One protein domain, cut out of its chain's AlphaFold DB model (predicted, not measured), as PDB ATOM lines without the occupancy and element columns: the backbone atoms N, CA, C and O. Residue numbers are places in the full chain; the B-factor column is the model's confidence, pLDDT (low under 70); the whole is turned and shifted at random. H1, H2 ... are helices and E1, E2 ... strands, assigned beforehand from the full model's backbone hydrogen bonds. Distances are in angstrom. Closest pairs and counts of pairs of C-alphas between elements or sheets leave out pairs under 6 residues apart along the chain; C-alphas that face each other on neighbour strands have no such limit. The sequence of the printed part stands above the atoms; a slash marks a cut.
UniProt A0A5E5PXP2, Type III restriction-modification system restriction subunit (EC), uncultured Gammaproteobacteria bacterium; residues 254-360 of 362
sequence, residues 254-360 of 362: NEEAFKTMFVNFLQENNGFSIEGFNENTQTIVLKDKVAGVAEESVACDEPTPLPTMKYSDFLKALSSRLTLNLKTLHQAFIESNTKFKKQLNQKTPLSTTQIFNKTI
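Overview. This is residues 254 to 360 of the 362 residues of the protein "Type III restriction-modification system restriction subunit (EC)" of uncultured Gammaproteobacteria bacterium (UniProt A0A5E5PXP2). A long, thin two-stranded arm, ending in the hairpin E1 and E2, sticks out from a small head of four crossed helices, H1 to H4. The arm makes most of the length, and near its base a short antiparallel pairing joins residues 276 to 277 with 304 to 305. The printed part has 107 residues, in the order H1, E1, E2, H2, H3, H4, of mixed class with one antiparallel sheet, E1 - E2. It is only just extended, close to loose, with a radius of gyration of the C-alphas of 20.0 A and spans of 75 by 24 by 23 A.

Along the chain. Find C-alpha 281 at (-39.412, 20.235, -18.928); from there E1 runs 18.9 A to residue 287, and E2, residues 290 to 296, returns over 18.4 A. H1, residues 255 to 268, begins at (-44.009, -1.700, 25.465) and is 20.1 A long. H2 is residues 311 to 322, H3 residues 326 to 335. H4, residues 348 to 360, runs 18.2 A to (-29.625, 4.365, 21.272).

Arrangement. Look first at E1 and E2, antiparallel at 148 degrees: N 285 and O 292 are 3.0 A apart, within hydrogen-bond range. E1 is apart from H2, H3 and H4. H1 touches H3 at a steep tilt of 49 degrees, closest at the C-alphas of Val 263 and Ala 332, 5.3 A. Residues 315 to 319 of H2 alone touch H3, closest at the C-alphas of Ser 319 and Leu 326, 6.1 A. Residues 349 to 353 of H4 alone touch H2, closest at the C-alphas of Leu 318 and Pro 349, 5.3 A. In H1, H2, H3 and H4 every O i to N i+4 pair is within hydrogen-bond range.

Size, cuts and confidence. The C-alphas farthest apart, Asn 254 and Asp 288, lie 75.1 A apart. The printed part has no cut; the links H1 to E1, E2 to H2 and H3 to H4 are long. Expect low confidence, pLDDT under 70, at residues 270 to 307 and 337 to 343.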
ATOM      1  N   ASN A 254     -42.400  -0.972  30.049       86.56
ATOM      2  CA  ASN A 254     -43.546  -1.417  29.267       86.56
ATOM      3  C   ASN A 254     -43.321  -1.144  27.774       86.56
ATOM      4  O   ASN A 254     -42.622  -0.202  27.394       86.56
ATOM      5  N   GLU A 255     -44.006  -1.908  26.921       86.12
ATOM      6  CA  GLU A 255     -44.009  -1.700  25.465       86.12
ATOM      7  C   GLU A 255     -44.531  -0.296  25.087       86.12
ATOM      8  O   GLU A 255     -44.096   0.299  24.103       86.12
ATOM      9  N   GLU A 256     -45.426   0.279  25.894       85.88
ATOM     10  CA  GLU A 256     -45.915   1.649  25.698       85.88
ATOM     11  C   GLU A 256     -44.818   2.699  25.908       85.88
ATOM     12  O   GLU A 256     -44.730   3.645  25.130       85.88
ATOM     13  N   ALA A 257     -43.941   2.503  26.898       85.62
ATOM     14  CA  ALA A 257     -42.809   3.396  27.137       85.62
ATOM     15  C   ALA A 257     -41.808   3.341  25.972       85.62
ATOM     16  O   ALA A 257     -41.314   4.377  25.520       85.62
ATOM     17  N   PHE A 258     -41.570   2.140  25.430       88.06
ATOM     18  CA  PHE A 258     -40.777   1.971  24.212       88.06
ATOM     19  C   PHE A 258     -41.421   2.684  23.016       88.06
ATOM     20  O   PHE A 258     -40.745   3.418  22.295       88.06
ATOM     21  N   LYS A 259     -42.737   2.526  22.827       89.12
ATOM     22  CA  LYS A 259     -43.485   3.212  21.765       89.12
ATOM     23  C   LYS A 259     -43.307   4.728  21.861       89.12
ATOM     24  O   LYS A 259     -42.996   5.347  20.850       89.12
ATOM     25  N   THR A 260     -43.444   5.323  23.048       87.69
ATOM     26  CA  THR A 260     -43.250   6.770  23.245       87.69
ATOM     27  C   THR A 260     -41.830   7.214  22.887       87.69
ATOM     28  O   THR A 260     -41.666   8.204  22.176       87.69
ATOM     29  N   MET A 261     -40.806   6.461  23.297       87.69
ATOM     30  CA  MET A 261     -39.413   6.734  22.914       87.69
ATOM     31  C   MET A 261     -39.223   6.671  21.392       87.69
ATOM     32  O   MET A 261     -38.618   7.567  20.802       87.69
ATOM     33  N   PHE A 262     -39.802   5.662  20.739       87.56
ATOM     34  CA  PHE A 262     -39.723   5.510  19.290       87.56
ATOM     35  C   PHE A 262     -40.485   6.615  18.537       87.56
ATOM     36  O   PHE A 262     -40.028   7.076  17.493       87.56
ATOM     37  N   VAL A 263     -41.620   7.085  19.064       87.00
ATOM     38  CA  VAL A 263     -42.356   8.235  18.512       87.00
ATOM     39  C   VAL A 263     -41.510   9.506  18.587       87.00
ATOM     40  O   VAL A 263     -41.399  10.198  17.575       87.00
ATOM     41  N   ASN A 264     -40.868   9.779  19.727       86.12
ATOM     42  CA  ASN A 264     -39.963  10.924  19.874       86.12
ATOM     43  C   ASN A 264     -38.807  10.840  18.869       86.12
ATOM     44  O   ASN A 264     -38.536  11.802  18.152       86.12
ATOM     45  N   PHE A 265     -38.207   9.655  18.724       86.88
ATOM     46  CA  PHE A 265     -37.174   9.400  17.721       86.88
ATOM     47  C   PHE A 265     -37.642   9.730  16.293       86.88
ATOM     48  O   PHE A 265     -36.916  10.388  15.545       86.88
ATOM     49  N   LEU A 266     -38.847   9.299  15.903       82.88
ATOM     50  CA  LEU A 266     -39.404   9.587  14.577       82.88
ATOM     51  C   LEU A 266     -39.690  11.083  14.376       82.88
ATOM     52  O   LEU A 266     -39.508  11.590  13.269       82.88
ATOM     53  N   GLN A 267     -40.130  11.786  15.422       82.06
ATOM     54  CA  GLN A 267     -40.418  13.222  15.366       82.06
ATOM     55  C   GLN A 267     -39.143  14.068  15.239       82.06
ATOM     56  O   GLN A 267     -39.113  15.015  14.450       82.06
ATOM     57  N   GLU A 268     -38.085  13.710  15.964       79.62
ATOM     58  CA  GLU A 268     -36.778  14.373  15.888       79.62
ATOM     59  C   GLU A 268     -36.079  14.106  14.547       79.62
ATOM     60  O   GLU A 268     -35.434  14.992  13.989       79.62
ATOM     61  N   ASN A 269     -36.263  12.909  13.980       72.69
ATOM     62  CA  ASN A 269     -35.623  12.477  12.734       72.69
ATOM     63  C   ASN A 269     -36.561  12.543  11.516       72.69
ATOM     64  O   ASN A 269     -36.434  11.755  10.578       72.69
ATOM     65  N   ASN A 270     -37.468  13.527  11.489       59.91
ATOM     66  CA  ASN A 270     -38.466  13.754  10.429       59.91
ATOM     67  C   ASN A 270     -37.894  13.938   8.999       59.91
ATOM     68  O   ASN A 270     -38.645  13.980   8.021       59.91
ATOM     69  N   GLY A 271     -36.572  14.043   8.859       54.78
ATOM     70  CA  GLY A 271     -35.855  14.189   7.597       54.78
ATOM     71  C   GLY A 271     -35.318  12.870   7.042       54.78
ATOM     72  O   GLY A 271     -34.114  12.754   6.819       54.78
ATOM     73  N   PHE A 272     -36.167  11.875   6.767       57.78
ATOM     74  CA  PHE A 272     -35.748  10.825   5.832       57.78
ATOM     75  C   PHE A 272     -35.546  11.486   4.467       57.78
ATOM     76  O   PHE A 272     -36.497  12.054   3.925       57.78
ATOM     77  N   SER A 273     -34.321  11.449   3.933       53.28
ATOM     78  CA  SER A 273     -33.986  12.040   2.635       53.28
ATOM     79  C   SER A 273     -35.009  11.610   1.586       53.28
ATOM     80  O   SER A 273     -35.121  10.428   1.251       53.28
ATOM     81  N   ILE A 274     -35.801  12.574   1.116       53.12
ATOM     82  CA  ILE A 274     -36.770  12.353   0.053       53.12
ATOM     83  C   ILE A 274     -35.953  12.264  -1.234       53.12
ATOM     84  O   ILE A 274     -35.522  13.276  -1.772       53.12
ATOM     85  N   GLU A 275     -35.679  11.045  -1.702       51.19
ATOM     86  CA  GLU A 275     -35.268  10.855  -3.091       51.19
ATOM     87  C   GLU A 275     -36.518  11.015  -3.961       51.19
ATOM     88  O   GLU A 275     -37.506  10.288  -3.820       51.19
ATOM     89  N   GLY A 276     -36.459  11.996  -4.846       54.19
ATOM     90  CA  GLY A 276     -37.433  12.250  -5.890       54.19
ATOM     91  C   GLY A 276     -36.713  12.721  -7.138       54.19
ATOM     92  O   GLY A 276     -35.513  12.997  -7.105       54.19
ATOM     93  N   PHE A 277     -37.428  12.763  -8.253       53.72
ATOM     94  CA  PHE A 277     -36.856  13.226  -9.510       53.72
ATOM     95  C   PHE A 277     -37.064  14.734  -9.644       53.72
ATOM     96  O   PHE A 277     -38.121  15.255  -9.279       53.72
ATOM     97  N   ASN A 278     -36.055  15.416 -10.184       56.75
ATOM     98  CA  ASN A 278     -36.201  16.778 -10.679       56.75
ATOM     99  C   ASN A 278     -36.790  16.675 -12.090       56.75
ATOM    100  O   ASN A 278     -36.197  16.037 -12.962       56.75
ATOM    101  N   GLU A 279     -37.979  17.232 -12.299       52.47
ATOM    102  CA  GLU A 279     -38.622  17.255 -13.610       52.47
ATOM    103  C   GLU A 279     -38.035  18.415 -14.423       52.47
ATOM    104  O   GLU A 279     -38.239  19.580 -14.097       52.47
ATOM    105  N   ASN A 280     -37.268  18.093 -15.466       56.69
ATOM    106  CA  ASN A 280     -36.760  19.085 -16.410       56.69
ATOM    107  C   ASN A 280     -37.655  19.087 -17.651       56.69
ATOM    108  O   ASN A 280     -37.503  18.235 -18.530       56.69
ATOM    109  N   THR A 281     -38.572  20.048 -17.740       57.22
ATOM    110  CA  THR A 281     -39.412  20.235 -18.928       57.22
ATOM    111  C   THR A 281     -38.711  21.178 -19.902       57.22
ATOM    112  O   THR A 281     -38.475  22.341 -19.596       57.22
ATOM    113  N   GLN A 282     -38.363  20.686 -21.091       58.66
ATOM    114  CA  GLN A 282     -37.817  21.520 -22.163       58.66
ATOM    115  C   GLN A 282     -38.927  21.858 -23.156       58.66
ATOM    116  O   GLN A 282     -39.472  20.962 -23.805       58.66
ATOM    117  N   THR A 283     -39.247  23.143 -23.307       60.94
ATOM    118  CA  THR A 283     -40.232  23.595 -24.295       60.94
ATOM    119  C   THR A 283     -39.502  24.146 -25.515       60.94
ATOM    120  O   THR A 283     -38.736  25.107 -25.431       60.94
ATOM    121  N   ILE A 284     -39.731  23.541 -26.682       67.06
ATOM    122  CA  ILE A 284     -39.176  24.031 -27.948       67.06
ATOM    123  C   ILE A 284     -40.097  25.133 -28.471       67.06
ATOM    124  O   ILE A 284     -41.249  24.869 -28.823       67.06
ATOM    125  N   VAL A 285     -39.593  26.365 -28.547       65.25
ATOM    126  CA  VAL A 285     -40.339  27.507 -29.087       65.25
ATOM    127  C   VAL A 285     -39.803  27.827 -30.481       65.25
ATOM    128  O   VAL A 285     -38.629  28.145 -30.669       65.25
ATOM    129  N   LEU A 286     -40.680  27.744 -31.482       61.66
ATOM    130  CA  LEU A 286     -40.382  28.107 -32.868       61.66
ATOM    131  C   LEU A 286     -40.780  29.568 -33.112       61.66
ATOM    132  O   LEU A 286     -41.967  29.891 -33.153       61.66
ATOM    133  N   LYS A 287     -39.789  30.443 -33.312       55.03
ATOM    134  CA  LYS A 287     -39.982  31.805 -33.839       55.03
ATOM    135  C   LYS A 287     -39.098  31.996 -35.071       55.03
ATOM    136  O   LYS A 287     -37.934  31.615 -35.075       55.03
ATOM    137  N   ASP A 288     -39.681  32.540 -36.138       55.69
ATOM    138  CA  ASP A 288     -38.992  32.948 -37.371       55.69
ATOM    139  C   ASP A 288     -38.069  31.890 -38.006       55.69
ATOM    140  O   ASP A 288     -36.937  32.168 -38.391       55.69
ATOM    141  N   LYS A 289     -38.577  30.656 -38.158       61.25
ATOM    142  CA  LYS A 289     -37.878  29.510 -38.788       61.25
ATOM    143  C   LYS A 289     -36.584  29.064 -38.088       61.25
ATOM    144  O   LYS A 289     -35.884  28.204 -38.621       61.25
ATOM    145  N   VAL A 290     -36.304  29.570 -36.889       53.84
ATOM    146  CA  VAL A 290     -35.215  29.100 -36.029       53.84
ATOM    147  C   VAL A 290     -35.835  28.446 -34.793       53.84
ATOM    148  O   VAL A 290     -36.685  29.029 -34.120       53.84
ATOM    149  N   ALA A 291     -35.458  27.197 -34.521       60.66
ATOM    150  CA  ALA A 291     -35.886  26.493 -33.318       60.66
ATOM    151  C   ALA A 291     -34.985  26.911 -32.146       60.66
ATOM    152  O   ALA A 291     -33.772  26.711 -32.206       60.66
ATOM    153  N   GLY A 292     -35.573  27.496 -31.102       61.81
ATOM    154  CA  GLY A 292     -34.896  27.773 -29.836       61.81
ATOM    155  C   GLY A 292     -35.428  26.859 -28.736       61.81
ATOM    156  O   GLY A 292     -36.636  26.640 -28.636       61.81
ATOM    157  N   VAL A 293     -34.533  26.319 -27.910       59.16
ATOM    158  CA  VAL A 293     -34.912  25.626 -26.671       59.16
ATOM    159  C   VAL A 293     -35.093  26.695 -25.599       59.16
ATOM    160  O   VAL A 293     -34.137  27.393 -25.265       59.16
ATOM    161  N   ALA A 294     -36.313  26.855 -25.091       57.16
ATOM    162  CA  ALA A 294     -36.545  27.611 -23.869       57.16
ATOM    163  C   ALA A 294     -36.465  26.617 -22.703       57.16
ATOM    164  O   ALA A 294     -37.345  25.770 -22.530       57.16
ATOM    165  N   GLU A 295     -35.368  26.672 -21.946       51.00
ATOM    166  CA  GLU A 295     -35.241  25.940 -20.689       51.00
ATOM    167  C   GLU A 295     -36.024  26.690 -19.607       51.00
ATOM    168  O   GLU A 295     -35.556  27.690 -19.066       51.00
ATOM    169  N   GLU A 296     -37.223  26.214 -19.286       49.97
ATOM    170  CA  GLU A 296     -37.871  26.543 -18.018       49.97
ATOM    171  C   GLU A 296     -37.529  25.430 -17.029       49.97
ATOM    172  O   GLU A 296     -38.193  24.398 -16.952       49.97
ATOM    173  N   SER A 297     -36.448  25.619 -16.273       47.12
ATOM    174  CA  SER A 297     -36.198  24.801 -15.093       47.12
ATOM    175  C   SER A 297     -37.214  25.188 -14.021       47.12
ATOM    176  O   SER A 297     -37.035  26.146 -13.271       47.12
ATOM    177  N   VAL A 298     -38.311  24.435 -13.925       49.69
ATOM    178  CA  VAL A 298     -39.104  24.425 -12.695       49.69
ATOM    179  C   VAL A 298     -38.263  23.670 -11.673       49.69
ATOM    180  O   VAL A 298     -38.329  22.449 -11.560       49.69
ATOM    181  N   ALA A 299     -37.400  24.394 -10.962       44.03
ATOM    182  CA  ALA A 299     -36.776  23.872  -9.761       44.03
ATOM    183  C   ALA A 299     -37.902  23.599  -8.755       44.03
ATOM    184  O   ALA A 299     -38.367  24.497  -8.057       44.03
ATOM    185  N   CYS A 300     -38.406  22.367  -8.724       45.06
ATOM    186  CA  CYS A 300     -39.201  21.908  -7.600       45.06
ATOM    187  C   CYS A 300     -38.286  21.968  -6.371       45.06
ATOM    188  O   CYS A 300     -37.368  21.160  -6.256       45.06
ATOM    189  N   ASP A 301     -38.530  22.927  -5.471       51.59
ATOM    190  CA  ASP A 301     -37.792  23.082  -4.205       51.59
ATOM    191  C   ASP A 301     -37.805  21.797  -3.351       51.59
ATOM    192  O   ASP A 301     -36.939  21.602  -2.501       51.59
ATOM    193  N   GLU A 302     -38.755  20.886  -3.599       53.81
ATOM    194  CA  GLU A 302     -38.797  19.563  -2.987       53.81
ATOM    195  C   GLU A 302     -38.851  18.446  -4.050       53.81
ATOM    196  O   GLU A 302     -39.773  18.427  -4.875       53.81
ATOM    197  N   PRO A 303     -37.917  17.474  -4.023       56.88
ATOM    198  CA  PRO A 303     -37.960  16.309  -4.901       56.88
ATOM    199  C   PRO A 303     -39.287  15.552  -4.754       56.88
ATOM    200  O   PRO A 303     -39.730  15.263  -3.640       56.88
ATOM    201  N   THR A 304     -39.925  15.196  -5.876       58.44
ATOM    202  CA  THR A 304     -41.208  14.477  -5.855       58.44
ATOM    203  C   THR A 304     -41.018  13.032  -5.364       58.44
ATOM    204  O   THR A 304     -40.369  12.226  -6.030       58.44
ATOM    205  N   PRO A 305     -41.576  12.660  -4.202       61.84
ATOM    206  CA  PRO A 305     -41.342  11.346  -3.616       61.84
ATOM    207  C   PRO A 305     -42.017  10.233  -4.423       61.84
ATOM    208  O   PRO A 305     -43.237  10.271  -4.609       61.84
ATOM    209  N   LEU A 306     -41.260   9.202  -4.818       62.81
ATOM    210  CA  LEU A 306     -41.813   8.017  -5.480       62.81
ATOM    211  C   LEU A 306     -41.860   6.817  -4.512       62.81
ATOM    212  O   LEU A 306     -40.819   6.221  -4.213       62.81
ATOM    213  N   PRO A 307     -43.043   6.416  -4.012       68.88
ATOM    214  CA  PRO A 307     -43.167   5.211  -3.205       68.88
ATOM    215  C   PRO A 307     -42.925   3.977  -4.087       68.88
ATOM    216  O   PRO A 307     -43.747   3.618  -4.925       68.88
ATOM    217  N   THR A 308     -41.784   3.318  -3.897       73.44
ATOM    218  CA  THR A 308     -41.378   2.112  -4.643       73.44
ATOM    219  C   THR A 308     -41.805   0.815  -3.953       73.44
ATOM    220  O   THR A 308     -41.661  -0.265  -4.523       73.44
ATOM    221  N   MET A 309     -42.346   0.896  -2.733       78.88
ATOM    222  CA  MET A 309     -42.810  -0.263  -1.968       78.88
ATOM    223  C   MET A 309     -44.150  -0.032  -1.271       78.88
ATOM    224  O   MET A 309     -44.537   1.091  -0.948       78.88
ATOM    225  N   LYS A 310     -44.844  -1.138  -0.985       84.56
ATOM    226  CA  LYS A 310     -46.060  -1.138  -0.168       84.56
ATOM    227  C   LYS A 310     -45.709  -0.903   1.299       84.56
ATOM    228  O   LYS A 310     -44.686  -1.375   1.791       84.56
ATOM    229  N   TYR A 311     -46.616  -0.257   2.028       84.19
ATOM    230  CA  TYR A 311     -46.458  -0.004   3.463       84.19
ATOM    231  C   TYR A 311     -46.269  -1.288   4.289       84.19
ATOM    232  O   TYR A 311     -45.453  -1.325   5.206       84.19
ATOM    233  N   SER A 312     -46.973  -2.369   3.934       85.31
ATOM    234  CA  SER A 312     -46.814  -3.672   4.591       85.31
ATOM    235  C   SER A 312     -45.391  -4.215   4.482       85.31
ATOM    236  O   SER A 312     -44.863  -4.769   5.443       85.31
ATOM    237  N   ASP A 313     -44.776  -4.059   3.312       85.62
ATOM    238  CA  ASP A 313     -43.455  -4.603   3.014       85.62
ATOM    239  C   ASP A 313     -42.372  -3.730   3.651       85.62
ATOM    240  O   ASP A 313     -41.402  -4.254   4.194       85.62
ATOM    241  N   PHE A 314     -42.604  -2.413   3.699       85.56
ATOM    242  CA  PHE A 314     -41.798  -1.465   4.465       85.56
ATOM    243  C   PHE A 314     -41.749  -1.825   5.955       85.56
ATOM    244  O   PHE A 314     -40.664  -1.984   6.515       85.56
ATOM    245  N   LEU A 315     -42.911  -2.011   6.597       86.00
ATOM    246  CA  LEU A 315     -42.973  -2.359   8.019       86.00
ATOM    247  C   LEU A 315     -42.298  -3.699   8.315       86.00
ATOM    248  O   LEU A 315     -41.586  -3.815   9.309       86.00
ATOM    249  N   LYS A 316     -42.483  -4.702   7.449       88.19
ATOM    250  CA  LYS A 316     -41.807  -6.002   7.581       88.19
ATOM    251  C   LYS A 316     -40.292  -5.872   7.445       88.19
ATOM    252  O   LYS A 316     -39.568  -6.482   8.226       88.19
ATOM    253  N   ALA A 317     -39.814  -5.075   6.489       85.56
ATOM    254  CA  ALA A 317     -38.389  -4.829   6.291       85.56
ATOM    255  C   ALA A 317     -37.757  -4.061   7.462       85.56
ATOM    256  O   ALA A 317     -36.610  -4.317   7.813       85.56
ATOM    257  N   LEU A 318     -38.496  -3.133   8.073       85.81
ATOM    258  CA  LEU A 318     -38.033  -2.392   9.245       85.81
ATOM    259  C   LEU A 318     -38.047  -3.270  10.508       85.81
ATOM    260  O   LEU A 318     -37.062  -3.313  11.239       85.81
ATOM    261  N   SER A 319     -39.132  -4.017  10.727       89.69
ATOM    262  CA  SER A 319     -39.291  -4.945  11.854       89.69
ATOM    263  C   SER A 319     -38.230  -6.043  11.847       89.69
ATOM    264  O   SER A 319     -37.653  -6.322  12.893       89.69
ATOM    265  N   SER A 320     -37.899  -6.619  10.686       88.06
ATOM    266  CA  SER A 320     -36.858  -7.651  10.595       88.06
ATOM    267  C   SER A 320     -35.453  -7.121  10.886       88.06
ATOM    268  O   SER A 320     -34.614  -7.866  11.382       88.06
ATOM    269  N   ARG A 321     -35.195  -5.840  10.603       86.31
ATOM    270  CA  ARG A 321     -33.893  -5.195  10.828       86.31
ATOM    271  C   ARG A 321     -33.699  -4.721  12.259       86.31
ATOM    272  O   ARG A 321     -32.627  -4.924  12.813       86.31
ATOM    273  N   LEU A 322     -34.722  -4.090  12.831       84.56
ATOM    274  CA  LEU A 322     -34.695  -3.584  14.204       84.56
ATOM    275  C   LEU A 322     -35.124  -4.634  15.232       84.56
ATOM    276  O   LEU A 322     -35.007  -4.400  16.430       84.56
ATOM    277  N   THR A 323     -35.625  -5.788  14.784       87.19
ATOM    278  CA  THR A 323     -36.186  -6.850  15.635       87.19
ATOM    279  C   THR A 323     -37.300  -6.347  16.566       87.19
ATOM    280  O   THR A 323     -37.420  -6.780  17.705       87.19
ATOM    281  N   LEU A 324     -38.129  -5.423  16.066       86.69
ATOM    282  CA  LEU A 324     -39.224  -4.790  16.813       86.69
ATOM    283  C   LEU A 324     -40.591  -5.364  16.439       86.69
ATOM    284  O   LEU A 324     -40.803  -5.841  15.318       86.69
ATOM    285  N   ASN A 325     -41.549  -5.257  17.360       89.44
ATOM    286  CA  ASN A 325     -42.917  -5.710  17.150       89.44
ATOM    287  C   ASN A 325     -43.637  -4.856  16.085       89.44
ATOM    288  O   ASN A 325     -43.668  -3.627  16.129       89.44
ATOM    289  N   LEU A 326     -44.266  -5.529  15.118       88.44
ATOM    290  CA  LEU A 326     -44.999  -4.889  14.022       88.44
ATOM    291  C   LEU A 326     -46.150  -4.001  14.511       88.44
ATOM    292  O   LEU A 326     -46.416  -2.964  13.903       88.44
ATOM    293  N   LYS A 327     -46.839  -4.397  15.590       89.56
ATOM    294  CA  LYS A 327     -47.985  -3.638  16.116       89.56
ATOM    295  C   LYS A 327     -47.546  -2.287  16.671       89.56
ATOM    296  O   LYS A 327     -48.198  -1.281  16.403       89.56
ATOM    297  N   THR A 328     -46.438  -2.264  17.403       87.31
ATOM    298  CA  THR A 328     -45.952  -1.062  18.086       87.31
ATOM    299  C   THR A 328     -45.253  -0.124  17.122       87.31
ATOM    300  O   THR A 328     -45.509   1.076  17.166       87.31
ATOM    301  N   LEU A 329     -44.528  -0.666  16.138       86.94
ATOM    302  CA  LEU A 329     -44.063   0.103  14.983       86.94
ATOM    303  C   LEU A 329     -45.221   0.785  14.246       86.94
ATOM    304  O   LEU A 329     -45.165   1.984  13.985       86.94
ATOM    305  N   HIS A 330     -46.285   0.045  13.923       88.50
ATOM    306  CA  HIS A 330     -47.439   0.611  13.225       88.50
ATOM    307  C   HIS A 330     -48.105   1.736  14.029       88.50
ATOM    308  O   HIS A 330     -48.352   2.808  13.477       88.50
ATOM    309  N   GLN A 331     -48.340   1.519  15.326       86.94
ATOM    310  CA  GLN A 331     -48.896   2.537  16.222       86.94
ATOM    311  C   GLN A 331     -47.993   3.772  16.312       86.94
ATOM    312  O   GLN A 331     -48.486   4.888  16.179       86.94
ATOM    313  N   ALA A 332     -46.677   3.594  16.433       86.38
ATOM    314  CA  ALA A 332     -45.735   4.705  16.494       86.38
ATOM    315  C   ALA A 332     -45.671   5.519  15.185       86.38
ATOM    316  O   ALA A 332     -45.537   6.742  15.213       86.38
ATOM    317  N   PHE A 333     -45.823   4.880  14.020       84.56
ATOM    318  CA  PHE A 333     -45.935   5.601  12.745       84.56
ATOM    319  C   PHE A 333     -47.247   6.382  12.613       84.56
ATOM    320  O   PHE A 333     -47.258   7.438  11.985       84.56
ATOM    321  N   ILE A 334     -48.341   5.886  13.197       84.00
ATOM    322  CA  ILE A 334     -49.614   6.619  13.238       84.00
ATOM    323  C   ILE A 334     -49.495   7.822  14.181       84.00
ATOM    324  O   ILE A 334     -49.855   8.933  13.799       84.00
ATOM    325  N   GLU A 335     -48.960   7.615  15.385       84.38
ATOM    326  CA  GLU A 335     -48.837   8.644  16.426       84.38
ATOM    327  C   GLU A 335     -47.817   9.734  16.075       84.38
ATOM    328  O   GLU A 335     -48.012  10.897  16.423       84.38
ATOM    329  N   SER A 336     -46.753   9.399  15.341       77.56
ATOM    330  CA  SER A 336     -45.723  10.371  14.958       77.56
ATOM    331  C   SER A 336     -46.164  11.358  13.868       77.56
ATOM    332  O   SER A 336     -45.470  12.349  13.650       77.56
ATOM    333  N   ASN A 337     -47.300  11.120  13.191       69.56
ATOM    334  CA  ASN A 337     -47.854  11.951  12.106       69.56
ATOM    335  C   ASN A 337     -46.819  12.366  11.031       69.56
ATOM    336  O   ASN A 337     -46.936  13.405  10.379       69.56
ATOM    337  N   THR A 338     -45.776  11.553  10.855       65.94
ATOM    338  CA  THR A 338     -44.703  11.810   9.894       65.94
ATOM    339  C   THR A 338     -45.236  11.630   8.469       65.94
ATOM    340  O   THR A 338     -46.114  10.802   8.210       65.94
ATOM    341  N   LYS A 339     -44.719  12.385   7.488       63.69
ATOM    342  CA  LYS A 339     -45.114  12.260   6.065       63.69
ATOM    343  C   LYS A 339     -44.542  10.978   5.414       63.69
ATOM    344  O   LYS A 339     -44.081  11.005   4.276       63.69
ATOM    345  N   PHE A 340     -44.610   9.830   6.093       64.75
ATOM    346  CA  PHE A 340     -43.944   8.580   5.705       64.75
ATOM    347  C   PHE A 340     -44.479   7.961   4.404       64.75
ATOM    348  O   PHE A 340     -43.750   7.243   3.724       64.75
ATOM    349  N   LYS A 341     -45.733   8.247   4.004       63.00
ATOM    350  CA  LYS A 341     -46.320   7.735   2.742       63.00
ATOM    351  C   LYS A 341     -45.510   8.142   1.507       63.00
ATOM    352  O   LYS A 341     -45.538   7.443   0.500       63.00
ATOM    353  N   LYS A 342     -44.789   9.259   1.606       63.03
ATOM    354  CA  LYS A 342     -43.903   9.793   0.572       63.03
ATOM    355  C   LYS A 342     -42.519   9.109   0.571       63.03
ATOM    356  O   LYS A 342     -41.824   9.128  -0.429       63.03
ATOM    357  N   GLN A 343     -42.121   8.444   1.652       65.75
ATOM    358  CA  GLN A 343     -40.753   7.935   1.860       65.75
ATOM    359  C   GLN A 343     -40.663   6.397   1.822       65.75
ATOM    360  O   GLN A 343     -39.692   5.809   2.302       65.75
ATOM    361  N   LEU A 344     -41.667   5.723   1.248       71.69
ATOM    362  CA  LEU A 344     -41.711   4.263   1.117       71.69
ATOM    363  C   LEU A 344     -40.749   3.780   0.017       71.69
ATOM    364  O   LEU A 344     -41.157   3.555  -1.122       71.69
ATOM    365  N   ASN A 345     -39.471   3.604   0.354       74.62
ATOM    366  CA  ASN A 345     -38.446   3.071  -0.549       74.62
ATOM    367  C   ASN A 345     -37.514   2.058   0.149       74.62
ATOM    368  O   ASN A 345     -37.567   1.884   1.363       74.62
ATOM    369  N   GLN A 346     -36.660   1.361  -0.613       73.12
ATOM    370  CA  GLN A 346     -35.769   0.315  -0.071       73.12
ATOM    371  C   GLN A 346     -34.627   0.846   0.809       73.12
ATOM    372  O   GLN A 346     -34.101   0.104   1.641       73.12
ATOM    373  N   LYS A 347     -34.247   2.117   0.652       73.25
ATOM    374  CA  LYS A 347     -33.173   2.754   1.424       73.25
ATOM    375  C   LYS A 347     -33.667   3.295   2.766       73.25
ATOM    376  O   LYS A 347     -32.912   3.245   3.731       73.25
ATOM    377  N   THR A 348     -34.920   3.733   2.871       75.62
ATOM    378  CA  THR A 348     -35.484   4.325   4.093       75.62
ATOM    379  C   THR A 348     -35.391   3.382   5.300       75.62
ATOM    380  O   THR A 348     -34.919   3.825   6.344       75.62
ATOM    381  N   PRO A 349     -35.708   2.070   5.217       77.31
ATOM    382  CA  PRO A 349     -35.474   1.154   6.335       77.31
ATOM    383  C   PRO A 349     -33.995   1.034   6.730       77.31
ATOM    384  O   PRO A 349     -33.690   0.795   7.897       77.31
ATOM    385  N   LEU A 350     -33.062   1.183   5.780       78.00
ATOM    386  CA  LEU A 350     -31.619   1.143   6.043       78.00
ATOM    387  C   LEU A 350     -31.160   2.377   6.810       78.00
ATOM    388  O   LEU A 350     -30.545   2.225   7.864       78.00
ATOM    389  N   SER A 351     -31.498   3.567   6.317       75.94
ATOM    390  CA  SER A 351     -31.140   4.823   6.977       75.94
ATOM    391  C   SER A 351     -31.797   4.931   8.352       75.94
ATOM    392  O   SER A 351     -31.109   5.226   9.323       75.94
ATOM    393  N   THR A 352     -33.082   4.577   8.472       78.19
ATOM    394  CA  THR A 352     -33.796   4.561   9.763       78.19
ATOM    395  C   THR A 352     -33.085   3.668  10.777       78.19
ATOM    396  O   THR A 352     -32.867   4.081  11.908       78.19
ATOM    397  N   THR A 353     -32.672   2.464  10.364       81.81
ATOM    398  CA  THR A 353     -31.960   1.522  11.245       81.81
ATOM    399  C   THR A 353     -30.616   2.088  11.707       81.81
ATOM    400  O   THR A 353     -30.267   1.981  12.877       81.81
ATOM    401  N   GLN A 354     -29.859   2.709  10.799       80.81
ATOM    402  CA  GLN A 354     -28.557   3.297  11.121       80.81
ATOM    403  C   GLN A 354     -28.680   4.473  12.094       80.81
ATOM    404  O   GLN A 354     -27.922   4.539  13.062       80.81
ATOM    405  N   ILE A 355     -29.637   5.372  11.855       81.88
ATOM    406  CA  ILE A 355     -29.873   6.541  12.709       81.88
ATOM    407  C   ILE A 355     -30.372   6.082  14.082       81.88
ATOM    408  O   ILE A 355     -29.812   6.496  15.090       81.88
ATOM    409  N   PHE A 356     -31.330   5.155  14.133       83.69
ATOM    410  CA  PHE A 356     -31.863   4.622  15.388       83.69
ATOM    411  C   PHE A 356     -30.792   3.945  16.249       83.69
ATOM    412  O   PHE A 356     -30.677   4.237  17.438       83.69
ATOM    413  N   ASN A 357     -29.954   3.100  15.641       82.75
ATOM    414  CA  ASN A 357     -28.846   2.459  16.352       82.75
ATOM    415  C   ASN A 357     -27.849   3.488  16.893       82.75
ATOM    416  O   ASN A 357     -27.318   3.303  17.981       82.75
ATOM    417  N   LYS A 358     -27.602   4.580  16.158       80.69
ATOM    418  CA  LYS A 358     -26.749   5.670  16.639       80.69
ATOM    419  C   LYS A 358     -27.382   6.380  17.836       80.69
ATOM    420  O   LYS A 358     -26.678   6.598  18.811       80.69
ATOM    421  N   THR A 359     -28.679   6.680  17.776       80.81
ATOM    422  CA  THR A 359     -29.414   7.369  18.847       80.81
ATOM    423  C   THR A 359     -29.495   6.552  20.135       80.81
ATOM    424  O   THR A 359     -29.422   7.140  21.199       80.81
ATOM    425  N   ILE A 360     -29.617   5.221  20.068       79.25
ATOM    426  CA  ILE A 360     -29.625   4.365  21.272       79.25
ATOM    427  C   ILE A 360     -28.238   4.261  21.925       79.25
ATOM    428  O   ILE A 360     -28.138   4.020  23.125       79.25
TER     429      ILE A 360